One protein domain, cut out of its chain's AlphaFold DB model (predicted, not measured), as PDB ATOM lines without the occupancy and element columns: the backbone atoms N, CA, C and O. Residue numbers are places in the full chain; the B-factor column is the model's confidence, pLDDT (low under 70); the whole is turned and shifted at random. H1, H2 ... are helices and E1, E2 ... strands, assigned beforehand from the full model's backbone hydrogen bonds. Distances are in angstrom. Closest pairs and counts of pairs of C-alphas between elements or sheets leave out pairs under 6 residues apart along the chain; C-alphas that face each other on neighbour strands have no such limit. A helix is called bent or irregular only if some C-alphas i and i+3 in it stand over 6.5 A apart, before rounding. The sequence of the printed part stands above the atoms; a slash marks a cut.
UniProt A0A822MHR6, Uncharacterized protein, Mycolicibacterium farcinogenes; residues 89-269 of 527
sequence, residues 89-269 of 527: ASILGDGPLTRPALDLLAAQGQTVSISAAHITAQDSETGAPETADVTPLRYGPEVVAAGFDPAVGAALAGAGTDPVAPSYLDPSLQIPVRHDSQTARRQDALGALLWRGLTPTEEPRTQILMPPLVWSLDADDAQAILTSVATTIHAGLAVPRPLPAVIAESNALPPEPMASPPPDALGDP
ATOM      1  N   ALA A  89      99.015  83.810  91.921       96.38
ATOM      2  CA  ALA A  89      98.432  84.380  93.124       96.38
ATOM      3  C   ALA A  89      99.064  83.776  94.382       96.38
ATOM      4  O   ALA A  89      99.233  82.558  94.466       96.38
ATOM      5  N   SER A  90      99.340  84.628  95.364       96.81
ATOM      6  CA  SER A  90      99.735  84.241  96.717       96.81
ATOM      7  C   SER A  90      98.520  84.396  97.625       96.81
ATOM      8  O   SER A  90      98.073  85.511  97.883       96.81
ATOM      9  N   ILE A  91      97.945  83.279  98.070       95.75
ATOM     10  CA  ILE A  91      96.719  83.277  98.879       95.75
ATOM     11  C   ILE A  91      97.081  83.345 100.366       95.75
ATOM     12  O   ILE A  91      97.647  82.393 100.907       95.75
ATOM     13  N   LEU A  92      96.715  84.451 101.016       94.94
ATOM     14  CA  LEU A  92      96.822  84.661 102.459       94.94
ATOM     15  C   LEU A  92      95.429  84.460 103.070       94.94
ATOM     16  O   LEU A  92      94.635  85.393 103.170       94.94
ATOM     17  N   GLY A  93      95.099  83.203 103.383       86.38
ATOM     18  CA  GLY A  93      93.793  82.840 103.949       86.38
ATOM     19  C   GLY A  93      93.704  82.966 105.473       86.38
ATOM     20  O   GLY A  93      92.611  82.907 106.027       86.38
ATOM     21  N   ASP A  94      94.840  83.160 106.134       90.69
ATOM     22  CA  ASP A  94      94.953  83.705 107.483       90.69
ATOM     23  C   ASP A  94      96.156  84.669 107.496       90.69
ATOM     24  O   ASP A  94      96.949  84.668 106.551       90.69
ATOM     25  N   GLY A  95      96.252  85.520 108.518       90.12
ATOM     26  CA  GLY A  95      97.312  86.521 108.647       90.12
ATOM     27  C   GLY A  95      97.201  87.713 107.673       90.12
ATOM     28  O   GLY A  95      96.736  87.576 106.540       90.12
ATOM     29  N   PRO A  96      97.589  88.929 108.094       94.31
ATOM     30  CA  PRO A  96      97.483  90.111 107.246       94.31
ATOM     31  C   PRO A  96      98.677  90.253 106.295       94.31
ATOM     32  O   PRO A  96      99.781  89.776 106.570       94.31
ATOM     33  N   LEU A  97      98.485  90.985 105.193       96.50
ATOM     34  CA  LEU A  97      99.585  91.424 104.331       96.50
ATOM     35  C   LEU A  97     100.344  92.576 105.013       96.50
ATOM     36  O   LEU A  97     100.066  93.749 104.775       96.50
ATOM     37  N   THR A  98     101.281  92.234 105.890       96.75
ATOM     38  CA  THR A  98     102.206  93.188 106.522       96.75
ATOM     39  C   THR A  98     103.349  93.558 105.584       96.75
ATOM     40  O   THR A  98     103.572  92.911 104.556       96.75
ATOM     41  N   ARG A  99     104.136  94.576 105.947       97.12
ATOM     42  CA  ARG A  99     105.320  94.944 105.167       97.12
ATOM     43  C   ARG A  99     106.360  93.827 105.033       97.12
ATOM     44  O   ARG A  99     106.775  93.585 103.904       97.12
ATOM     45  N   PRO A 100     106.736  93.080 106.093       97.06
ATOM     46  CA  PRO A 100     107.625  91.932 105.931       97.06
ATOM     47  C   PRO A 100     107.080  90.868 104.965       97.06
ATOM     48  O   PRO A 100     107.837  90.326 104.164       97.06
ATOM     49  N   ALA A 101     105.769  90.595 104.992       97.38
ATOM     50  CA  ALA A 101     105.147  89.663 104.051       97.38
ATOM     51  C   ALA A 101     105.189  90.191 102.605       97.38
ATOM     52  O   ALA A 101     105.493  89.434 101.685       97.38
ATOM     53  N   LEU A 102     104.931  91.488 102.406       97.81
ATOM     54  CA  LEU A 102     105.058  92.151 101.108       97.81
ATOM     55  C   LEU A 102     106.493  92.063 100.566       97.81
ATOM     56  O   LEU A 102     106.678  91.680  99.412       97.81
ATOM     57  N   ASP A 103     107.493  92.382 101.391       97.94
ATOM     58  CA  ASP A 103     108.910  92.341 101.011       97.94
ATOM     59  C   ASP A 103     109.344  90.914 100.636       97.94
ATOM     60  O   ASP A 103     110.066  90.721  99.653       97.94
ATOM     61  N   LEU A 104     108.860  89.902 101.372       98.06
ATOM     62  CA  LEU A 104     109.087  88.498 101.031       98.06
ATOM     63  C   LEU A 104     108.522  88.177  99.652       98.06
ATOM     64  O   LEU A 104     109.249  87.635  98.824       98.06
ATOM     65  N   LEU A 105     107.250  88.509  99.402       97.75
ATOM     66  CA  LEU A 105     106.582  88.233  98.128       97.75
ATOM     67  C   LEU A 105     107.275  88.939  96.959       97.75
ATOM     68  O   LEU A 105     107.521  88.304  95.935       97.75
ATOM     69  N   ALA A 106     107.656  90.207  97.129       97.38
ATOM     70  CA  ALA A 106     108.371  90.969  96.108       97.38
ATOM     71  C   ALA A 106     109.705  90.306  95.721       97.38
ATOM     72  O   ALA A 106     110.068  90.280  94.547       97.38
ATOM     73  N   ALA A 107     110.403  89.688  96.681       97.31
ATOM     74  CA  ALA A 107     111.642  88.960  96.419       97.31
ATOM     75  C   ALA A 107     111.444  87.626  95.667       97.31
ATOM     76  O   ALA A 107     112.413  87.094  95.123       97.31
ATOM     77  N   GLN A 108     110.225  87.070  95.625       95.50
ATOM     78  CA  GLN A 108     109.938  85.806  94.923       95.50
ATOM     79  C   GLN A 108     109.543  86.003  93.456       95.50
ATOM     80  O   GLN A 108     109.573  85.043  92.683       95.50
ATOM     81  N   GLY A 109     109.205  87.232  93.062       93.88
ATOM     82  CA  GLY A 109     108.777  87.585  91.713       93.88
ATOM     83  C   GLY A 109     107.315  88.022  91.646       93.88
ATOM     84  O   GLY A 109     106.673  88.290  92.659       93.88
ATOM     85  N   GLN A 110     106.793  88.130  90.423       96.00
ATOM     86  CA  GLN A 110     105.466  88.694  90.196       96.00
ATOM     87  C   GLN A 110     104.357  87.823  90.806       96.00
ATOM     88  O   GLN A 110     104.247  86.639  90.485       96.00
ATOM     89  N   THR A 111     103.493  88.420  91.627       97.56
ATOM     90  CA  THR A 111     102.344  87.734  92.228       97.56
ATOM     91  C   THR A 111     101.190  88.686  92.535       97.56
ATOM     92  O   THR A 111     101.382  89.866  92.845       97.56
ATOM     93  N   VAL A 112      99.968  88.154  92.483       98.31
ATOM     94  CA  VAL A 112      98.776  88.812  93.018       98.31
ATOM     95  C   VAL A 112      98.507  88.283  94.428       98.31
ATOM     96  O   VAL A 112      98.106  87.133  94.603       98.31
ATOM     97  N   SER A 113      98.721  89.110  95.448       97.94
ATOM     98  CA  SER A 113      98.377  88.766  96.829       97.94
ATOM     99  C   SER A 113      96.860  88.793  97.003       97.94
ATOM    100  O   SER A 113      96.250  89.851  96.874       97.94
ATOM    101  N   ILE A 114      96.245  87.652  97.311       97.81
ATOM    102  CA  ILE A 114      94.852  87.603  97.765       97.81
ATOM    103  C   ILE A 114      94.878  87.672  99.287       97.81
ATOM    104  O   ILE A 114      95.231  86.689  99.937       97.81
ATOM    105  N   SER A 115      94.544  88.831  99.845       97.19
ATOM    106  CA  SER A 115      94.702  89.121 101.274       97.19
ATOM    107  C   SER A 115      93.538  89.941 101.818       97.19
ATOM    108  O   SER A 115      92.846  90.626 101.065       97.19
ATOM    109  N   ALA A 116      93.332  89.885 103.131       96.44
ATOM    110  CA  ALA A 116      92.332  90.708 103.795       96.44
ATOM    111  C   ALA A 116      92.648  92.197 103.585       96.44
ATOM    112  O   ALA A 116      93.798  92.618 103.743       96.44
ATOM    113  N   ALA A 117      91.632  92.986 103.241       94.88
ATOM    114  CA  ALA A 117      91.714  94.435 103.361       94.88
ATOM    115  C   ALA A 117      91.859  94.815 104.844       94.88
ATOM    116  O   ALA A 117      91.377  94.101 105.726       94.88
ATOM    117  N   HIS A 118      92.527  95.931 105.121       89.62
ATOM    118  CA  HIS A 118      92.645  96.441 106.482       89.62
ATOM    119  C   HIS A 118      91.492  97.402 106.772       89.62
ATOM    120  O   HIS A 118      91.336  98.380 106.050       89.62
ATOM    121  N   ILE A 119      90.726  97.109 107.823       91.06
ATOM    122  CA  ILE A 119      89.703  97.992 108.391       91.06
ATOM    123  C   ILE A 119      89.658  97.838 109.908       91.06
ATOM    124  O   ILE A 119      90.065  96.805 110.452       91.06
ATOM    125  N   THR A 120      89.112  98.846 110.572       87.81
ATOM    126  CA  THR A 120      88.725  98.807 111.983       87.81
ATOM    127  C   THR A 120      87.203  98.691 112.112       87.81
ATOM    128  O   THR A 120      86.477  98.687 111.124       87.81
ATOM    129  N   ALA A 121      86.674  98.541 113.329       85.50
ATOM    130  CA  ALA A 121      85.224  98.441 113.522       85.50
ATOM    131  C   ALA A 121      84.468  99.744 113.219       85.50
ATOM    132  O   ALA A 121      83.278  99.706 112.899       85.50
ATOM    133  N   GLN A 122      85.129 100.890 113.372       87.12
ATOM    134  CA  GLN A 122      84.530 102.205 113.196       87.12
ATOM    135  C   GLN A 122      85.517 103.137 112.517       87.12
ATOM    136  O   GLN A 122      86.661 103.248 112.950       87.12
ATOM    137  N   ASP A 123      85.031 103.870 111.526       81.56
ATOM    138  CA  ASP A 123      85.803 104.907 110.868       81.56
ATOM    139  C   ASP A 123      86.206 105.990 111.883       81.56
ATOM    140  O   ASP A 123      85.379 106.533 112.622       81.56
ATOM    141  N   SER A 124      87.502 106.289 111.936       80.75
ATOM    142  CA  SER A 124      88.068 107.167 112.966       80.75
ATOM    143  C   SER A 124      87.635 108.636 112.853       80.75
ATOM    144  O   SER A 124      87.710 109.366 113.843       80.75
ATOM    145  N   GLU A 125      87.160 109.075 111.682       83.62
ATOM    146  CA  GLU A 125      86.719 110.452 111.437       83.62
ATOM    147  C   GLU A 125      85.211 110.630 111.673       83.62
ATOM    148  O   GLU A 125      84.769 111.650 112.209       83.62
ATOM    149  N   THR A 126      84.413 109.637 111.285       84.50
ATOM    150  CA  THR A 126      82.946 109.699 111.244       84.50
ATOM    151  C   THR A 126      82.268 108.886 112.346       84.50
ATOM    152  O   THR A 126      81.111 109.157 112.675       84.50
ATOM    153  N   GLY A 127      82.955 107.898 112.930       82.00
ATOM    154  CA  GLY A 127      82.415 106.972 113.931       82.00
ATOM    155  C   GLY A 127      81.379 105.979 113.388       82.00
ATOM    156  O   GLY A 127      80.752 105.259 114.169       82.00
ATOM    157  N   ALA A 128      81.158 105.952 112.070       83.00
ATOM    158  CA  ALA A 128      80.276 104.993 111.416       83.00
ATOM    159  C   ALA A 128      80.959 103.618 111.286       83.00
ATOM    160  O   ALA A 128      82.188 103.558 111.293       83.00
ATOM    161  N   PRO A 129      80.199 102.512 111.157       82.69
ATOM    162  CA  PRO A 129      80.778 101.221 110.798       82.69
ATOM    163  C   PRO A 129      81.589 101.337 109.505       82.69
ATOM    164  O   PRO A 129      81.092 101.878 108.517       82.69
ATOM    165  N   GLU A 130      82.823 100.850 109.531       85.88
ATOM    166  CA  GLU A 130      83.725 100.898 108.382       85.88
ATOM    167  C   GLU A 130      83.423  99.735 107.422       85.88
ATOM    168  O   GLU A 130      83.273  98.587 107.849       85.88
ATOM    169  N   THR A 131      83.344 100.021 106.119       85.25
ATOM    170  CA  THR A 131      83.284  98.986 105.078       85.25
ATOM    171  C   THR A 131      84.666  98.801 104.470       85.25
ATOM    172  O   THR A 131      85.344  99.769 104.138       85.25
ATOM    173  N   ALA A 132      85.060  97.552 104.234       91.00
ATOM    174  CA  ALA A 132      86.309  97.251 103.552       91.00
ATOM    175  C   ALA A 132      86.349  97.775 102.109       91.00
ATOM    176  O   ALA A 132      85.591  97.303 101.245       91.00
ATOM    177  N   ASP A 133      87.306  98.674 101.845       92.12
ATOM    178  CA  ASP A 133      87.768  98.980 100.494       92.12
ATOM    179  C   ASP A 133      88.612  97.810  99.977       92.12
ATOM    180  O   ASP A 133      89.711  97.517 100.445       92.12
ATOM    181  N   VAL A 134      88.044  97.103  99.007       94.00
ATOM    182  CA  VAL A 134      88.633  95.917  98.376       94.00
ATOM    183  C   VAL A 134      89.197  96.233  96.989       94.00
ATOM    184  O   VAL A 134      89.466  95.319  96.205       94.00
ATOM    185  N   THR A 135      89.358  97.519  96.661       94.69
ATOM    186  CA  THR A 135      89.976  97.955  95.410       94.69
ATOM    187  C   THR A 135      91.385  97.368  95.310       94.69
ATOM    188  O   THR A 135      92.163  97.479  96.256       94.69
ATOM    189  N   PRO A 136      91.754  96.736  94.182       96.06
ATOM    190  CA  PRO A 136      93.105  96.227  94.006       96.06
ATOM    191  C   PRO A 136      94.175  97.324  94.117       96.06
ATOM    192  O   PRO A 136      94.060  98.374  93.485       96.06
ATOM    193  N   LEU A 137      95.242  97.059  94.875       96.50
ATOM    194  CA  LEU A 137      96.324  98.011  95.148       96.50
ATOM    195  C   LEU A 137      97.659  97.490  94.618       96.50
ATOM    196  O   LEU A 137      98.078  96.377  94.934       96.50
ATOM    197  N   ARG A 138      98.372  98.309  93.841       97.62
ATOM    198  CA  ARG A 138      99.744  98.006  93.413       97.62
ATOM    199  C   ARG A 138     100.734  98.516  94.456       97.62
ATOM    200  O   ARG A 138     100.898  99.722  94.585       97.62
ATOM    201  N   TYR A 139     101.426  97.616  95.150       97.25
ATOM    202  CA  TYR A 139     102.490  97.979  96.098       97.25
ATOM    203  C   TYR A 139     103.882  97.979  95.463       97.25
ATOM    204  O   TYR A 139     104.791  98.631  95.968       97.25
ATOM    205  N   GLY A 140     104.051  97.228  94.373       95.88
ATOM    206  CA  GLY A 140     105.330  96.967  93.720       95.88
ATOM    207  C   GLY A 140     105.173  96.727  92.215       95.88
ATOM    208  O   GLY A 140     104.061  96.453  91.741       95.88
ATOM    209  N   PRO A 141     106.276  96.755  91.448       94.38
ATOM    210  CA  PRO A 141     106.294  96.119  90.135       94.38
ATOM    211  C   PRO A 141     105.928  94.629  90.231       94.38
ATOM    212  O   PRO A 141     105.222  94.111  89.364       94.38
ATOM    213  N   GLU A 142     106.353  93.962  91.306       96.56
ATOM    214  CA  GLU A 142     106.158  92.531  91.525       96.56
ATOM    215  C   GLU A 142     104.818  92.198  92.193       96.56
ATOM    216  O   GLU A 142     104.220  91.179  91.860       96.56
ATOM    217  N   VAL A 143     104.315  93.037  93.108       98.06
ATOM    218  CA  VAL A 143     103.162  92.680  93.955       98.06
ATOM    219  C   VAL A 143     101.975  93.621  93.762       98.06
ATOM    220  O   VAL A 143     102.061  94.836  93.973       98.06
ATOM    221  N   VAL A 144     100.831  93.019  93.432       98.38
ATOM    222  CA  VAL A 144      99.507  93.654  93.458       98.38
ATOM    223  C   VAL A 144      98.636  92.918  94.467       98.38
ATOM    224  O   VAL A 144      98.551  91.697  94.419       98.38
ATOM    225  N   ALA A 145      97.972  93.627  95.371       97.75
ATOM    226  CA  ALA A 145      96.998  93.032  96.274       97.75
ATOM    227  C   ALA A 145      95.589  93.106  95.680       97.75
ATOM    228  O   ALA A 145      95.162  94.163  95.223       97.75
ATOM    229  N   ALA A 146      94.862  91.994  95.711       97.56
ATOM    230  CA  ALA A 146      93.420  91.951  95.523       97.56
ATOM    231  C   ALA A 146      92.773  91.648  96.881       97.56
ATOM    232  O   ALA A 146      92.933  90.555  97.432       97.56
ATOM    233  N   GLY A 147      92.085  92.652  97.425       96.25
ATOM    234  CA  GLY A 147      91.510  92.603  98.762       96.25
ATOM    235  C   GLY A 147      90.269  91.718  98.847       96.25
ATOM    236  O   GLY A 147      89.444  91.686  97.931       96.25
ATOM    237  N   PHE A 148      90.099  91.039  99.977       96.44
ATOM    238  CA  PHE A 148      88.799  90.538 100.412       96.44
ATOM    239  C   PHE A 148      88.347  91.237 101.689       96.44
ATOM    240  O   PHE A 148      89.156  91.753 102.457       96.44
ATOM    241  N   ASP A 149      87.038  91.240 101.912       95.00
ATOM    242  CA  ASP A 149      86.438  91.844 103.092       95.00
ATOM    243  C   ASP A 149      86.736  90.982 104.341       95.00
ATOM    244  O   ASP A 149      86.276  89.831 104.406       95.00
ATOM    245  N   PRO A 150      87.510  91.487 105.322       95.00
ATOM    246  CA  PRO A 150      87.905  90.708 106.490       95.00
ATOM    247  C   PRO A 150      86.710  90.267 107.340       95.00
ATOM    248  O   PRO A 150      86.759  89.168 107.897       95.00
ATOM    249  N   ALA A 151      85.631  91.055 107.411       93.19
ATOM    250  CA  ALA A 151      84.443  90.705 108.189       93.19
ATOM    251  C   ALA A 151      83.702  89.511 107.566       93.19
ATOM    252  O   ALA A 151      83.225  88.624 108.273       93.19
ATOM    253  N   VAL A 152      83.677  89.433 106.233       94.88
ATOM    254  CA  VAL A 152      83.084  88.301 105.505       94.88
ATOM    255  C   VAL A 152      83.918  87.037 105.700       94.88
ATOM    256  O   VAL A 152      83.364  85.981 106.005       94.88
ATOM    257  N   GLY A 153      85.245  87.139 105.573       95.06
ATOM    258  CA  GLY A 153      86.144  86.015 105.848       95.06
ATOM    259  C   GLY A 153      86.030  85.526 107.298       95.06
ATOM    260  O   GLY A 153      85.956  84.325 107.547       95.06
ATOM    261  N   ALA A 154      85.905  86.447 108.258       94.81
ATOM    262  CA  ALA A 154      85.700  86.123 109.667       94.81
ATOM    263  C   ALA A 154      84.358  85.442 109.953       94.81
ATOM    264  O   ALA A 154      84.311  84.477 110.712       94.81
ATOM    265  N   ALA A 155      83.275  85.890 109.316       95.56
ATOM    266  CA  ALA A 155      81.976  85.239 109.445       95.56
ATOM    267  C   ALA A 155      82.021  83.795 108.904       95.56
ATOM    268  O   ALA A 155      81.506  82.877 109.543       95.56
ATOM    269  N   LEU A 156      82.710  83.565 107.776       95.94
ATOM    270  CA  LEU A 156      82.964  82.215 107.254       95.94
ATOM    271  C   LEU A 156      83.831  81.379 108.209       95.94
ATOM    272  O   LEU A 156      83.547  80.199 108.411       95.94
ATOM    273  N   ALA A 157      84.843  81.988 108.833       94.12
ATOM    274  CA  ALA A 157      85.708  81.340 109.818       94.12
ATOM    275  C   ALA A 157      84.986  80.956 111.119       94.12
ATOM    276  O   ALA A 157      85.363  79.989 111.783       94.12
ATOM    277  N   GLY A 158      83.911  81.670 111.460       94.25
ATOM    278  CA  GLY A 158      83.003  81.296 112.538       94.25
ATOM    279  C   GLY A 158      82.099  80.103 112.197       94.25
ATOM    280  O   GLY A 158      81.580  79.454 113.102       94.25
ATOM    281  N   ALA A 159      81.870  79.767 110.927       94.62
ATOM    282  CA  ALA A 159      80.985  78.657 110.569       94.62
ATOM    283  C   ALA A 159      81.636  77.279 110.809       94.62
ATOM    284  O   ALA A 159      82.852  77.122 110.709       94.62
ATOM    285  N   GLY A 160      80.811  76.259 111.070       92.69
ATOM    286  CA  GLY A 160      81.266  74.887 111.293       92.69
ATOM    287  C   GLY A 160      81.497  74.515 112.759       92.69
ATOM    288  O   GLY A 160      80.964  75.133 113.693       92.69
ATOM    289  N   THR A 161      82.267  73.442 112.950       91.44
ATOM    290  CA  THR A 161      82.452  72.775 114.249       91.44
ATOM    291  C   THR A 161      83.604  73.336 115.076       91.44
ATOM    292  O   THR A 161      83.622  73.129 116.286       91.44
ATOM    293  N   ASP A 162      84.551  74.034 114.449       91.19
ATOM    294  CA  ASP A 162      85.684  74.671 115.128       91.19
ATOM    295  C   ASP A 162      85.781  76.150 114.723       91.19
ATOM    296  O   ASP A 162      86.519  76.491 113.800       91.19
ATOM    297  N   PRO A 163      84.964  77.023 115.341       92.31
ATOM    298  CA  PRO A 163      84.922  78.436 114.991       92.31
ATOM    299  C   PRO A 163      86.182  79.157 115.472       92.31
ATOM    300  O   PRO A 163      86.552  79.053 116.647       92.31
ATOM    301  N   VAL A 164      86.789  79.945 114.587       89.69
ATOM    302  CA  VAL A 164      88.011  80.710 114.874       89.69
ATOM    303  C   VAL A 164      87.860  82.175 114.470       89.69
ATOM    304  O   VAL A 164      87.107  82.504 113.557       89.69
ATOM    305  N   ALA A 165      88.585  83.055 115.161       90.25
ATOM    306  CA  ALA A 165      88.779  84.439 114.739       90.25
ATOM    307  C   ALA A 165      90.092  84.515 113.940       90.25
ATOM    308  O   ALA A 165      91.135  84.170 114.500       90.25
ATOM    309  N   PRO A 166      90.065  84.919 112.659       93.00
ATOM    310  CA  PRO A 166      91.276  85.013 111.850       93.00
ATOM    311  C   PRO A 166      92.277  86.035 112.394       93.00
ATOM    312  O   PRO A 166      91.897  87.103 112.872       93.00
ATOM    313  N   SER A 167      93.565  85.741 112.245       92.50
ATOM    314  CA  SER A 167      94.679  86.568 112.709       92.50
ATOM    315  C   SER A 167      94.811  87.895 111.955       92.50
ATOM    316  O   SER A 167      95.399  88.836 112.479       92.50
ATOM    317  N   TYR A 168      94.261  88.005 110.741       93.88
ATOM    318  CA  TYR A 168      94.239  89.269 109.991       93.88
ATOM    319  C   TYR A 168      93.245  90.302 110.539       93.88
ATOM    320  O   TYR A 168      93.286  91.453 110.106       93.88
ATOM    321  N   LEU A 169      92.328  89.911 111.434       93.50
ATOM    322  CA  LEU A 169      91.329  90.827 111.975       93.50
ATOM    323  C   LEU A 169      91.957  91.853 112.906       93.50
ATOM    324  O   LEU A 169      92.745  91.510 113.785       93.50
ATOM    325  N   ASP A 170      91.526  93.103 112.770       92.75
ATOM    326  CA  ASP A 170      91.768  94.096 113.803       92.75
ATOM    327  C   ASP A 170      91.053  93.683 115.109       92.75
ATOM    328  O   ASP A 170      89.899  93.235 115.056       92.75
ATOM    329  N   PRO A 171      91.678  93.839 116.293       90.88
ATOM    330  CA  PRO A 171      91.056  93.490 117.570       90.88
ATOM    331  C   PRO A 171      89.698  94.163 117.827       90.88
ATOM    332  O   PRO A 171      88.888  93.618 118.576       90.88
ATOM    333  N   SER A 172      89.424  95.322 117.218       91.06
ATOM    334  CA  SER A 172      88.122  95.994 117.320       91.06
ATOM    335  C   SER A 172      86.977  95.224 116.648       91.06
ATOM    336  O   SER A 172      85.824  95.396 117.039       91.06
ATOM    337  N   LEU A 173      87.281  94.344 115.688       89.50
ATOM    338  CA  LEU A 173      86.322  93.498 114.969       89.50
ATOM    339  C   LEU A 173      86.151  92.108 115.605       89.50
ATOM    340  O   LEU A 173      85.387  91.282 115.101       89.50
ATOM    341  N   GLN A 174      86.866  91.810 116.693       84.06
ATOM    342  CA  GLN A 174      86.855  90.484 117.302       84.06
ATOM    343  C   GLN A 174      85.531  90.209 118.035       84.06
ATOM    344  O   GLN A 174      85.172  90.890 118.995       84.06
ATOM    345  N   ILE A 175      84.833  89.150 117.620       84.62
ATOM    346  CA  ILE A 175      83.590  88.667 118.241       84.62
ATOM    347  C   ILE A 175      83.864  87.309 118.914       84.62
ATOM    348  O   ILE A 175      84.555  86.471 118.327       84.62
ATOM    349  N   PRO A 176      83.345  87.038 120.131       86.62
ATOM    350  CA  PRO A 176      83.551  85.770 120.836       86.62
ATOM    351  C   PRO A 176      82.710  84.618 120.245       86.62
ATOM    352  O   PRO A 176      81.846  84.043 120.907       86.62
ATOM    353  N   VAL A 177      83.018  84.221 119.007       87.75
ATOM    354  CA  VAL A 177      82.276  83.227 118.204       87.75
ATOM    355  C   VAL A 177      82.124  81.853 118.877       87.75
ATOM    356  O   VAL A 177      81.183  81.109 118.595       87.75
ATOM    357  N   ARG A 178      83.015  81.491 119.810       88.00
ATOM    358  CA  ARG A 178      82.935  80.214 120.544       88.00
ATOM    359  C   ARG A 178      81.729  80.137 121.497       88.00
ATOM    360  O   ARG A 178      81.368  79.037 121.904       88.00
ATOM    361  N   HIS A 179      81.110  81.265 121.856       89.38
ATOM    362  CA  HIS A 179      79.913  81.290 122.709       89.38
ATOM    363  C   HIS A 179      78.602  81.132 121.934       89.38
ATOM    364  O   HIS A 179      77.585  80.773 122.528       89.38
ATOM    365  N   ASP A 180      78.627  81.348 120.620       91.62
ATOM    366  CA  ASP A 180      77.428  81.295 119.794       91.62
ATOM    367  C   ASP A 180      77.033  79.861 119.426       91.62
ATOM    368  O   ASP A 180      77.828  78.916 119.450       91.62
ATOM    369  N   SER A 181      75.768  79.681 119.048       93.44
ATOM    370  CA  SER A 181      75.328  78.413 118.464       93.44
ATOM    371  C   SER A 181      75.849  78.272 117.031       93.44
ATOM    372  O   SER A 181      75.957  79.259 116.304       93.44
ATOM    373  N   GLN A 182      76.083  77.038 116.575       93.44
ATOM    374  CA  GLN A 182      76.459  76.771 115.178       93.44
ATOM    375  C   GLN A 182      75.444  77.362 114.183       93.44
ATOM    376  O   GLN A 182      75.824  77.884 113.141       93.44
ATOM    377  N   THR A 183      74.150  77.347 114.527       93.75
ATOM    378  CA  THR A 183      73.104  77.936 113.676       93.75
ATOM    379  C   THR A 183      73.226  79.455 113.581       93.75
ATOM    380  O   THR A 183      73.077  79.978 112.482       93.75
ATOM    381  N   ALA A 184      73.503  80.151 114.688       95.06
ATOM    382  CA  ALA A 184      73.699  81.602 114.678       95.06
ATOM    383  C   ALA A 184      74.889  81.977 113.786       95.06
ATOM    384  O   ALA A 184      74.709  82.713 112.822       95.06
ATOM    385  N   ARG A 185      76.040  81.325 113.987       95.88
ATOM    386  CA  ARG A 185      77.237  81.564 113.164       95.88
ATOM    387  C   ARG A 185      77.025  81.253 111.686       95.88
ATOM    388  O   ARG A 185      77.520  81.976 110.829       95.88
ATOM    389  N   ARG A 186      76.254  80.205 111.364       95.88
ATOM    390  CA  ARG A 186      75.836  79.950 109.979       95.88
ATOM    391  C   ARG A 186      75.027  81.127 109.435       95.88
ATOM    392  O   ARG A 186      75.300  81.556 108.324       95.88
ATOM    393  N   GLN A 187      74.049  81.652 110.175       95.88
ATOM    394  CA  GLN A 187      73.274  82.812 109.713       95.88
ATOM    395  C   GLN A 187      74.148  84.056 109.526       95.88
ATOM    396  O   GLN A 187      73.975  84.747 108.526       95.88
ATOM    397  N   ASP A 188      75.120  84.287 110.408       95.25
ATOM    398  CA  ASP A 188      76.070  85.397 110.275       95.25
ATOM    399  C   ASP A 188      76.920  85.253 109.005       95.25
ATOM    400  O   ASP A 188      77.034  86.197 108.223       95.25
ATOM    401  N   ALA A 189      77.433  84.048 108.729       96.44
ATOM    402  CA  ALA A 189      78.172  83.746 107.503       96.44
ATOM    403  C   ALA A 189      77.333  83.983 106.236       96.44
ATOM    404  O   ALA A 189      77.812  84.584 105.272       96.44
ATOM    405  N   LEU A 190      76.069  83.542 106.231       97.38
ATOM    406  CA  LEU A 190      75.161  83.765 105.104       97.38
ATOM    407  C   LEU A 190      74.817  85.252 104.946       97.38
ATOM    408  O   LEU A 190      74.816  85.757 103.826       97.38
ATOM    409  N   GLY A 191      74.555  85.959 106.046       96.06
ATOM    410  CA  GLY A 191      74.270  87.392 106.042       96.06
ATOM    411  C   GLY A 191      75.438  88.207 105.490       96.06
ATOM    412  O   GLY A 191      75.242  89.011 104.579       96.06
ATOM    413  N   ALA A 192      76.656  87.942 105.969       94.88
ATOM    414  CA  ALA A 192      77.872  88.613 105.513       94.88
ATOM    415  C   ALA A 192      78.148  88.369 104.019       94.88
ATOM    416  O   ALA A 192      78.485  89.294 103.281       94.88
ATOM    417  N   LEU A 193      77.940  87.136 103.543       95.81
ATOM    418  CA  LEU A 193      78.090  86.783 102.129       95.81
ATOM    419  C   LEU A 193      77.105  87.545 101.234       95.81
ATOM    420  O   LEU A 193      77.462  87.976 100.141       95.81
ATOM    421  N   LEU A 194      75.860  87.708 101.685       94.94
ATOM    422  CA  LEU A 194      74.806  88.365 100.910       94.94
ATOM    423  C   LEU A 194      74.889  89.895 100.959       94.94
ATOM    424  O   LEU A 194      74.374  90.554 100.053       94.94
ATOM    425  N   TRP A 195      75.526  90.460 101.986       92.19
ATOM    426  CA  TRP A 195      75.478  91.888 102.293       92.19
ATOM    427  C   TRP A 195      75.860  92.786 101.107       92.19
ATOM    428  O   TRP A 195      75.070  93.642 100.714       92.19
ATOM    429  N   ARG A 196      77.011  92.548 100.461       90.75
ATOM    430  CA  ARG A 196      77.486  93.391  99.343       90.75
ATOM    431  C   ARG A 196      76.607  93.260  98.089       90.75
ATOM    432  O   ARG A 196      76.431  94.217  97.339       90.75
ATOM    433  N   GLY A 197      75.996  92.092  97.876       90.12
ATOM    434  CA  GLY A 197      75.031  91.870  96.792       90.12
ATOM    435  C   GLY A 197      73.681  92.560  97.027       90.12
ATOM    436  O   GLY A 197      73.025  92.969  96.068       90.12
ATOM    437  N   LEU A 198      73.280  92.710  98.294       93.06
ATOM    438  CA  LEU A 198      72.024  93.342  98.712       93.06
ATOM    439  C   LEU A 198      72.145  94.855  98.958       93.06
ATOM    440  O   LEU A 198      71.117  95.531  99.024       93.06
ATOM    441  N   THR A 199      73.365  95.390  99.032       90.75
ATOM    442  CA  THR A 199      73.652  96.819  99.239       90.75
ATOM    443  C   THR A 199      74.257  97.432  97.966       90.75
ATOM    444  O   THR A 199      75.467  97.617  97.874       90.75
ATOM    445  N   PRO A 200      73.450  97.749  96.932       86.31
ATOM    446  CA  PRO A 200      73.956  98.142  95.612       86.31
ATOM    447  C   PRO A 200      74.635  99.516  95.572       86.31
ATOM    448  O   PRO A 200      75.238  99.852  94.557       86.31
ATOM    449  N   THR A 201      74.490 100.320  96.628       89.31
ATOM    450  CA  THR A 201      75.124 101.637  96.765       89.31
ATOM    451  C   THR A 201      76.544 101.564  97.317       89.31
ATOM    452  O   THR A 201      77.228 102.581  97.297       89.31
ATOM    453  N   GLU A 202      76.966 100.403  97.821       86.56
ATOM    454  CA  GLU A 202      78.301 100.217  98.377       86.56
ATOM    455  C   GLU A 202      79.303  99.909  97.262       86.56
ATOM    456  O   GLU A 202      79.148  98.922  96.541       86.56
ATOM    457  N   GLU A 203      80.337 100.734  97.128       88.75
ATOM    458  CA  GLU A 203      81.466 100.502  96.226       88.75
ATOM    459  C   GLU A 203      82.740 100.266  97.055       88.75
ATOM    460  O   GLU A 203      82.898 100.908  98.092       88.75
ATOM    461  N   PRO A 204      83.669  99.394  96.618       90.44
ATOM    462  CA  PRO A 204      83.628  98.594  95.388       90.44
ATOM    463  C   PRO A 204      82.643  97.421  95.452       90.44
ATOM    464  O   PRO A 204      82.484  96.791  96.491       90.44
ATOM    465  N   ARG A 205      82.032  97.024  94.333       89.12
ATOM    466  CA  ARG A 205      81.092  95.875  94.315       89.12
ATOM    467  C   ARG A 205      81.723  94.492  94.131       89.12
ATOM    468  O   ARG A 205      81.012  93.488  94.064       89.12
ATOM    469  N   THR A 206      83.046  94.412  94.040       91.19
ATOM    470  CA  THR A 206      83.772  93.139  93.956       91.19
ATOM    471  C   THR A 206      83.842  92.457  95.318       91.19
ATOM    472  O   THR A 206      83.964  93.118  96.343       91.19
ATOM    473  N   GLN A 207      83.785  91.126  95.342       92.62
ATOM    474  CA  GLN A 207      83.928  90.355  96.574       92.62
ATOM    475  C   GLN A 207      84.646  89.041  96.289       92.62
ATOM    476  O   GLN A 207      84.240  88.274  95.416       92.62
ATOM    477  N   ILE A 208      85.703  88.779  97.050       95.75
ATOM    478  CA  ILE A 208      86.362  87.477  97.107       95.75
ATOM    479  C   ILE A 208      85.902  86.819  98.407       95.75
ATOM    480  O   ILE A 208      86.011  87.408  99.479       95.75
ATOM    481  N   LEU A 209      85.357  85.607  98.316       95.19
ATOM    482  CA  LEU A 209      84.996  84.818  99.490       95.19
ATOM    483  C   LEU A 209      86.209  83.979  99.893       95.19
ATOM    484  O   LEU A 209      86.580  83.053  99.173       95.19
ATOM    485  N   MET A 210      86.821  84.322 101.025       95.56
ATOM    486  CA  MET A 210      87.992  83.633 101.565       95.56
ATOM    487  C   MET A 210      87.630  82.965 102.898       95.56
ATOM    488  O   MET A 210      87.727  83.611 103.941       95.56
ATOM    489  N   PRO A 211      87.148  81.709 102.898       94.56
ATOM    490  CA  PRO A 211      87.056  80.942 104.135       94.56
ATOM    491  C   PRO A 211      88.463  80.563 104.631       94.56
ATOM    492  O   PRO A 211      89.418  80.605 103.847       94.56
ATOM    493  N   PRO A 212      88.607  80.116 105.892       92.31
ATOM    494  CA  PRO A 212      89.863  79.549 106.362       92.31
ATOM    495  C   PRO A 212      90.343  78.416 105.456       92.31
ATOM    496  O   PRO A 212      89.564  77.592 104.979       92.31
ATOM    497  N   LEU A 213      91.654  78.327 105.261       91.31
ATOM    498  CA  LEU A 213      92.246  77.266 104.442       91.31
ATOM    499  C   LEU A 213      92.220  75.898 105.150       91.31
ATOM    500  O   LEU A 213      92.362  74.861 104.503       91.31
ATOM    501  N   VAL A 214      92.027  75.886 106.473       90.38
ATOM    502  CA  VAL A 214      91.620  74.708 107.251       90.38
ATOM    503  C   VAL A 214      90.233  74.978 107.809       90.38
ATOM    504  O   VAL A 214      90.081  75.706 108.782       90.38
ATOM    505  N   TRP A 215      89.220  74.400 107.165       91.75
ATOM    506  CA  TRP A 215      87.825  74.679 107.488       91.75
ATOM    507  C   TRP A 215      87.072  73.411 107.877       91.75
ATOM    508  O   TRP A 215      86.806  72.536 107.050       91.75
ATOM    509  N   SER A 216      86.719  73.327 109.157       90.56
ATOM    510  CA  SER A 216      85.960  72.220 109.743       90.56
ATOM    511  C   SER A 216      84.458  72.459 109.576       90.56
ATOM    512  O   SER A 216      83.739  72.716 110.542       90.56
ATOM    513  N   LEU A 217      83.995  72.434 108.326       91.88
ATOM    514  CA  LEU A 217      82.604  72.698 107.976       91.88
ATOM    515  C   LEU A 217      81.781  71.405 107.966       91.88
ATOM    516  O   LEU A 217      82.190  70.408 107.368       91.88
ATOM    517  N   ASP A 218      80.610  71.432 108.598       91.25
ATOM    518  CA  ASP A 218      79.652  70.329 108.506       91.25
ATOM    519  C   ASP A 218      78.856  70.390 107.187       91.25
ATOM    520  O   ASP A 218      78.793  71.428 106.523       91.25
ATOM    521  N   ALA A 219      78.238  69.275 106.794       93.19
ATOM    522  CA  ALA A 219      77.530  69.140 105.523       93.19
ATOM    523  C   ALA A 219      76.395  70.167 105.357       93.19
ATOM    524  O   ALA A 219      76.254  70.744 104.276       93.19
ATOM    525  N   ASP A 220      75.631  70.435 106.420       93.31
ATOM    526  CA  ASP A 220      74.524  71.400 106.395       93.31
ATOM    527  C   ASP A 220      75.021  72.838 106.193       93.31
ATOM    528  O   ASP A 220      74.437  73.604 105.420       93.31
ATOM    529  N   ASP A 221      76.126  73.205 106.848       95.19
ATOM    530  CA  ASP A 221      76.735  74.528 106.706       95.19
ATOM    531  C   ASP A 221      77.317  74.702 105.294       95.19
ATOM    532  O   ASP A 221      77.081  75.725 104.644       95.19
ATOM    533  N   ALA A 222      77.997  73.672 104.775       95.00
ATOM    534  CA  ALA A 222      78.522  73.651 103.410       95.00
ATOM    535  C   ALA A 222      77.409  73.800 102.367       95.00
ATOM    536  O   ALA A 222      77.519  74.613 101.444       95.00
ATOM    537  N   GLN A 223      76.318  73.048 102.526       96.50
ATOM    538  CA  GLN A 223      75.174  73.122 101.629       96.50
ATOM    539  C   GLN A 223      74.522  74.504 101.677       96.50
ATOM    540  O   GLN A 223      74.222  75.059 100.618       96.50
ATOM    541  N   ALA A 224      74.318  75.076 102.865       97.00
ATOM    542  CA  ALA A 224      73.709  76.393 103.010       97.00
ATOM    543  C   ALA A 224      74.548  77.489 102.335       97.00
ATOM    544  O   ALA A 224      74.016  78.270 101.548       97.00
ATOM    545  N   ILE A 225      75.863  77.503 102.574       96.81
ATOM    546  CA  ILE A 225      76.774  78.504 102.003       96.81
ATOM    547  C   ILE A 225      76.831  78.385 100.476       96.81
ATOM    548  O   ILE A 225      76.622  79.377  99.773       96.81
ATOM    549  N   LEU A 226      77.032  77.177  99.938       95.56
ATOM    550  CA  LEU A 226      77.086  76.963  98.487       95.56
ATOM    551  C   LEU A 226      75.744  77.264  97.803       95.56
ATOM    552  O   LEU A 226      75.726  77.829  96.710       95.56
ATOM    553  N   THR A 227      74.621  76.938  98.451       97.50
ATOM    554  CA  THR A 227      73.279  77.269  97.944       97.50
ATOM    555  C   THR A 227      73.067  78.778  97.904       97.50
ATOM    556  O   THR A 227      72.526  79.283  96.922       97.50
ATOM    557  N   SER A 228      73.525  79.518  98.916       97.00
ATOM    558  CA  SER A 228      73.443  80.981  98.923       97.00
ATOM    559  C   SER A 228      74.282  81.611  97.813       97.00
ATOM    560  O   SER A 228      73.765  82.468  97.099       97.00
ATOM    561  N   VAL A 229      75.512  81.137  97.577       96.00
ATOM    562  CA  VAL A 229      76.338  81.586  96.435       96.00
ATOM    563  C   VAL A 229      75.657  81.287  95.097       96.00
ATOM    564  O   VAL A 229      75.598  82.143  94.217       96.00
ATOM    565  N   ALA A 230      75.106  80.084  94.922       96.25
ATOM    566  CA  ALA A 230      74.375  79.749  93.702       96.25
ATOM    567  C   ALA A 230      73.136  80.643  93.528       96.25
ATOM    568  O   ALA A 230      72.844  81.102  92.423       96.25
ATOM    569  N   THR A 231      72.431  80.934  94.623       96.44
ATOM    570  CA  THR A 231      71.227  81.770  94.622       96.44
ATOM    571  C   THR A 231      71.542  83.213  94.241       96.44
ATOM    572  O   THR A 231      70.816  83.773  93.422       96.44
ATOM    573  N   THR A 232      72.624  83.816  94.748       95.44
ATOM    574  CA  THR A 232      73.005  85.187  94.356       95.44
ATOM    575  C   THR A 232      73.325  85.288  92.873       95.44
ATOM    576  O   THR A 232      72.914  86.251  92.226       95.44
ATOM    577  N   ILE A 233      73.990  84.277  92.309       95.50
ATOM    578  CA  ILE A 233      74.294  84.221  90.876       95.50
ATOM    579  C   ILE A 233      73.011  84.042  90.054       95.50
ATOM    580  O   ILE A 233      72.760  84.805  89.122       95.50
ATOM    581  N   HIS A 234      72.165  83.070  90.403       96.69
ATOM    582  CA  HIS A 234      70.923  82.802  89.670       96.69
ATOM    583  C   HIS A 234      69.905  83.945  89.760       96.69
ATOM    584  O   HIS A 234      69.166  84.174  88.805       96.69
ATOM    585  N   ALA A 235      69.883  84.674  90.876       95.75
ATOM    586  CA  ALA A 235      69.042  85.852  91.065       95.75
ATOM    587  C   ALA A 235      69.609  87.123  90.402       95.75
ATOM    588  O   ALA A 235      68.952  88.162  90.434       95.75
ATOM    589  N   GLY A 236      70.813  87.071  89.818       94.25
ATOM    590  CA  GLY A 236      71.467  88.228  89.200       94.25
ATOM    591  C   GLY A 236      72.012  89.256  90.198       94.25
ATOM    592  O   GLY A 236      72.320  90.378  89.805       94.25
ATOM    593  N   LEU A 237      72.139  88.888  91.478       93.88
ATOM    594  CA  LEU A 237      72.755  89.724  92.516       93.88
ATOM    595  C   LEU A 237      74.287  89.722  92.422       93.88
ATOM    596  O   LEU A 237      74.930  90.669  92.870       93.88
ATOM    597  N   ALA A 238      74.869  88.672  91.840       94.62
ATOM    598  CA  ALA A 238      76.304  88.532  91.626       94.62
ATOM    599  C   ALA A 238      76.604  87.903  90.257       94.62
ATOM    600  O   ALA A 238      75.798  87.157  89.704       94.62
ATOM    601  N   VAL A 239      77.800  88.171  89.729       94.75
ATOM    602  CA  VAL A 239      78.323  87.528  88.516       94.75
ATOM    603  C   VAL A 239      79.599  86.772  88.893       94.75
ATOM    604  O   VAL A 239      80.483  87.370  89.509       94.75
ATOM    605  N   PRO A 240      79.729  85.475  88.553       94.06
ATOM    606  CA  PRO A 240      80.914  84.706  88.907       94.06
ATOM    607  C   PRO A 240      82.154  85.256  88.196       94.06
ATOM    608  O   PRO A 240      82.147  85.471  86.982       94.06
ATOM    609  N   ARG A 241      83.243  85.423  88.952       94.44
ATOM    610  CA  ARG A 241      84.551  85.831  88.435       94.44
ATOM    611  C   ARG A 241      85.582  84.730  88.705       94.44
ATOM    612  O   ARG A 241      85.843  84.432  89.868       94.44
ATOM    613  N   PRO A 242      86.159  84.089  87.674       95.06
ATOM    614  CA  PRO A 242      87.156  83.046  87.883       95.06
ATOM    615  C   PRO A 242      88.497  83.661  88.315       95.06
ATOM    616  O   PRO A 242      88.868  84.738  87.847       95.06
ATOM    617  N   LEU A 243      89.256  82.954  89.157       96.25
ATOM    618  CA  LEU A 243      90.535  83.435  89.697       96.25
ATOM    619  C   LEU A 243      91.541  83.899  88.618       96.25
ATOM    620  O   LEU A 243      92.119  84.968  88.799       96.25
ATOM    621  N   PRO A 244      91.718  83.210  87.468       97.19
ATOM    622  CA  PRO A 244      92.582  83.714  86.397       97.19
ATOM    623  C   PRO A 244      92.208  85.110  85.884       97.19
ATOM    624  O   PRO A 244      93.091  85.872  85.498       97.19
ATOM    625  N   ALA A 245      90.917  85.461  85.885       96.94
ATOM    626  CA  ALA A 245      90.475  86.790  85.476       96.94
ATOM    627  C   ALA A 245      90.846  87.845  86.525       96.94
ATOM    628  O   ALA A 245      91.347  88.895  86.146       96.94
ATOM    629  N   VAL A 246      90.685  87.530  87.817       96.62
ATOM    630  CA  VAL A 246      91.134  88.399  88.922       96.62
ATOM    631  C   VAL A 246      92.639  88.658  88.812       96.62
ATOM    632  O   VAL A 246      93.064  89.806  88.832       96.62
ATOM    633  N   ILE A 247      93.437  87.606  88.594       97.94
ATOM    634  CA  ILE A 247      94.894  87.724  88.429       97.94
ATOM    635  C   ILE A 247      95.246  88.607  87.226       97.94
ATOM    636  O   ILE A 247      96.086  89.500  87.332       97.94
ATOM    637  N   ALA A 248      94.610  88.371  86.075       97.94
ATOM    638  CA  ALA A 248      94.868  89.142  84.863       97.94
ATOM    639  C   ALA A 248      94.511  90.628  85.030       97.94
ATOM    640  O   ALA A 248      95.281  91.487  84.608       97.94
ATOM    641  N   GLU A 249      93.380  90.934  85.669       96.62
ATOM    642  CA  GLU A 249      92.934  92.307  85.933       96.62
ATOM    643  C   GLU A 249      93.841  93.028  86.929       96.62
ATOM    644  O   GLU A 249      94.251  94.158  86.667       96.62
ATOM    645  N   SER A 250      94.221  92.365  88.025       96.81
ATOM    646  CA  SER A 250      95.181  92.902  88.993       96.81
ATOM    647  C   SER A 250      96.531  93.198  88.336       96.81
ATOM    648  O   SER A 250      97.089  94.277  88.520       96.81
ATOM    649  N   ASN A 251      97.043  92.289  87.503       96.38
ATOM    650  CA  ASN A 251      98.296  92.513  86.779       96.38
ATOM    651  C   ASN A 251      98.203  93.652  85.754       96.38
ATOM    652  O   ASN A 251      99.206  94.322  85.505       96.38
ATOM    653  N   ALA A 252      97.018  93.884  85.185       96.62
ATOM    654  CA  ALA A 252      96.758  94.950  84.223       96.62
ATOM    655  C   ALA A 252      96.584  96.341  84.859       96.62
ATOM    656  O   ALA A 252      96.454  97.319  84.118       96.62
ATOM    657  N   LEU A 253      96.597  96.460  86.196       96.94
ATOM    658  CA  LEU A 253      96.601  97.767  86.856       96.94
ATOM    659  C   LEU A 253      97.766  98.627  86.342       96.94
ATOM    660  O   LEU A 253      98.872  98.098  86.166       96.94
ATOM    661  N   PRO A 254      97.567  99.945  86.163       96.31
ATOM    662  CA  PRO A 254      98.649 100.857  85.817       96.31
ATOM    663  C   PRO A 254      99.854 100.706  86.763       96.31
ATOM    664  O   PRO A 254      99.668 100.391  87.941       96.31
ATOM    665  N   PRO A 255     101.091 100.916  86.277       92.81
ATOM    666  CA  PRO A 255     102.282 100.849  87.125       92.81
ATOM    667  C   PRO A 255     102.320 101.959  88.187       92.81
ATOM    668  O   PRO A 255     102.945 101.775  89.221       92.81
ATOM    669  N   GLU A 256     101.628 103.076  87.948       93.31
ATOM    670  CA  GLU A 256     101.528 104.229  88.844       93.31
ATOM    671  C   GLU A 256     100.061 104.688  88.975       93.31
ATOM    672  O   GLU A 256      99.320 104.603  87.988       93.31
ATOM    673  N   PRO A 257      99.644 105.237  90.133       93.50
ATOM    674  CA  PRO A 257     100.442 105.396  91.348       93.50
ATOM    675  C   PRO A 257     100.590 104.080  92.121       93.50
ATOM    676  O   PRO A 257      99.664 103.271  92.181       93.50
ATOM    677  N   MET A 258     101.747 103.893  92.750       95.62
ATOM    678  CA  MET A 258     101.938 102.825  93.732       95.62
ATOM    679  C   MET A 258     101.305 103.208  95.081       95.62
ATOM    680  O   MET A 258     101.400 104.351  95.532       95.62
ATOM    681  N   ALA A 259     100.664 102.244  95.737       96.06
ATOM    682  CA  ALA A 259     100.161 102.386  97.095       96.06
ATOM    683  C   ALA A 259     101.322 102.477  98.097       96.06
ATOM    684  O   ALA A 259     102.391 101.896  97.896       96.06
ATOM    685  N   SER A 260     101.106 103.190  99.207       95.50
ATOM    686  CA  SER A 260     102.061 103.167 100.321       95.50
ATOM    687  C   SER A 260     102.179 101.749 100.883       95.50
ATOM    688  O   SER A 260     101.155 101.070 100.971       95.50
ATOM    689  N   PRO A 261     103.381 101.292 101.277       94.94
ATOM    690  CA  PRO A 261     103.542  99.980 101.890       94.94
ATOM    691  C   PRO A 261     102.609  99.807 103.100       94.94
ATOM    692  O   PRO A 261     102.386 100.780 103.829       94.94
ATOM    693  N   PRO A 262     102.086  98.592 103.339       95.19
ATOM    694  CA  PRO A 262     101.318  98.310 104.543       95.19
ATOM    695  C   PRO A 262     102.187  98.516 105.800       95.19
ATOM    696  O   PRO A 262     103.415  98.541 105.705       95.19
ATOM    697  N   PRO A 263     101.587  98.654 106.991       94.31
ATOM    698  CA  PRO A 263     102.331  98.680 108.245       94.31
ATOM    699  C   PRO A 263     103.143  97.399 108.507       94.31
ATOM    700  O   PRO A 263     102.830  96.313 108.012       94.31
ATOM    701  N   ASP A 264     104.172  97.522 109.352       93.06
ATOM    702  CA  ASP A 264     104.998  96.383 109.783       93.06
ATOM    703  C   ASP A 264     104.208  95.383 110.643       93.06
ATOM    704  O   ASP A 264     104.494  94.185 110.631       93.06
ATOM    705  N   ALA A 265     103.194  95.872 111.361       91.12
ATOM    706  CA  ALA A 265     102.278  95.081 112.169       91.12
ATOM    707  C   ALA A 265     100.830  95.429 111.807       91.12
ATOM    708  O   ALA A 265     100.450  96.599 111.792       91.12
ATOM    709  N   LEU A 266     100.035  94.399 111.533       92.38
ATOM    710  CA  LEU A 266      98.605  94.463 111.236       92.38
ATOM    711  C   LEU A 266      97.916  93.261 111.892       92.38
ATOM    712  O   LEU A 266      98.589  92.292 112.249       92.38
ATOM    713  N   GLY A 267      96.585  93.299 111.976       91.38
ATOM    714  CA  GLY A 267      95.776  92.209 112.527       91.38
ATOM    715  C   GLY A 267      95.907  92.067 114.044       91.38
ATOM    716  O   GLY A 267      96.297  93.016 114.727       91.38
ATOM    717  N   ASP A 268      95.577  90.889 114.577       90.56
ATOM    718  CA  ASP A 268      95.635  90.616 116.014       90.56
ATOM    719  C   ASP A 268      97.092  90.390 116.456       90.56
ATOM    720  O   ASP A 268      97.688  89.365 116.107       90.56
ATOM    721  N   PRO A 269      97.676  91.269 117.293       88.56
ATOM    722  CA  PRO A 269      99.052  91.111 117.750       88.56
ATOM    723  C   PRO A 269      99.302  89.810 118.525       88.56
ATOM    724  O   PRO A 269     100.440  89.348 118.573       88.56
TER     725      PRO A 269
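AT A GLANCE: This is residues 89 to 269 of the 527 residues of an uncharacterized protein of Mycolicibacterium farcinogenes (UniProt A0A822MHR6). A small parallel sheet of three strands, E1, E2 and E3, is sandwiched between one helix on each face, H1 and H5, and beyond the ends of its strands a second group of three helices, H2, H3 and H4, is packed with H3 between the other two. The two groups are joined by the tight link from E3 to H2, which only grazes the sheet, and by the short link from H4 to H5, while the long links E2 to E3, H2 to H3 and H3 to H4 lie within one group or the other. The printed part has 181 residues with five named helices and three named strands, in the order E1 H1 E2 E3 H2 H3 H4 H5; the sheet's order is E1, E2, E3, all parallel. The class is mostly helix, but under half of the residues, 61 in helices and 15 in strands, are in named elements. The whole is compact and rounded, with a radius of gyration of the C-alphas of 16.4 A and spans of 45 by 38 by 35 A.

IN THESE COORDINATES: E1 is residues 89 to 91, 6.1 A from first to last C-alpha, and begins at C-alpha 89 at (98.432, 84.380, 93.124). H1, residues 99 to 108, is 14.5 A long. E2, residues 111 to 116, measures 15.6 A, and E3, residues 143 to 148, 15.9 A. H2, residues 150 to 158, is 12.2 A long. H3, residues 182 to 198, is the longest helix at 23.8 A, and its first C-alpha is at (76.459, 76.771, 115.178). It has a kink of 25 degrees near residue 192 and is irregular, with C-alphas 193 and 196 standing 7.2 A apart. H4, residues 219 to 234, is 21.9 A long. H5, residues 243 to 251, is 12.3 A long and ends at C-alpha 251 at (98.296, 92.513, 86.779).

HOW THE PARTS SIT: In the sheet, E1 and E2 are parallel at 28 degrees, with N 90 and O 112 within hydrogen-bond range at 2.9 A. E2 and E3 are parallel at 31 degrees, with N 113 and O 144 at 2.8 A and N 146 and O 113 at 2.8 A. Residues 137 to 138 form a short antiparallel pairing with residues 144 to 145 of E3. E1, H1 and E2 form a strand-helix-strand unit, two parallel neighbour strands with a helix between, whose crossover is right-handed. H1 is on the sheet at a height of 9.4 A, over E2 and only just not over E3, on which 2 of its C-alphas fall; it runs along the strands, at 21 degrees to E2 on the local plane. H5 is on the opposite face at a height of 8.7 A, over E2 and only just over E3, on which 3 of its C-alphas fall; it runs across the strands, at 71 degrees to E2 on the local plane. H1, the sheet and H5 make three layers, helices on both faces of a sheet. The closest C-alphas of H5 and E2 are those of Val 112 and Ile 247, 6.1 A apart. H2 only grazes the sheet, with its residues 150 to 154. H2 and H3 form a helical hairpin: they touch at a shallow tilt of 27 degrees, opposite ways, and their closest C-alphas, of Ala 155 and Ala 189, are 4.5 A apart. H3 and H4 touch at a shallow tilt of 12 degrees, the same way, and their closest C-alphas, of Leu 190 and Ile 225, are 6.3 A apart. H2 and H4 are apart, and H3 and H4 are not on the sheet. In H1, H2, H4 and H5 every O i to N i+4 pair is within hydrogen-bond range; in H3, 11 of 13 are.

THE WHOLE: The two C-alphas farthest apart, of Ser 181 and Glu 256, are 47.2 A from each other. The printed part has no cut. The links E2 to E3, H2 to H3 and H3 to H4 are long, with 26, 23 and 20 residues, and residues 252 to 269 follow H5 with no named element. The mean pLDDT of the printed part is 93.5, and no printed residue is under 70.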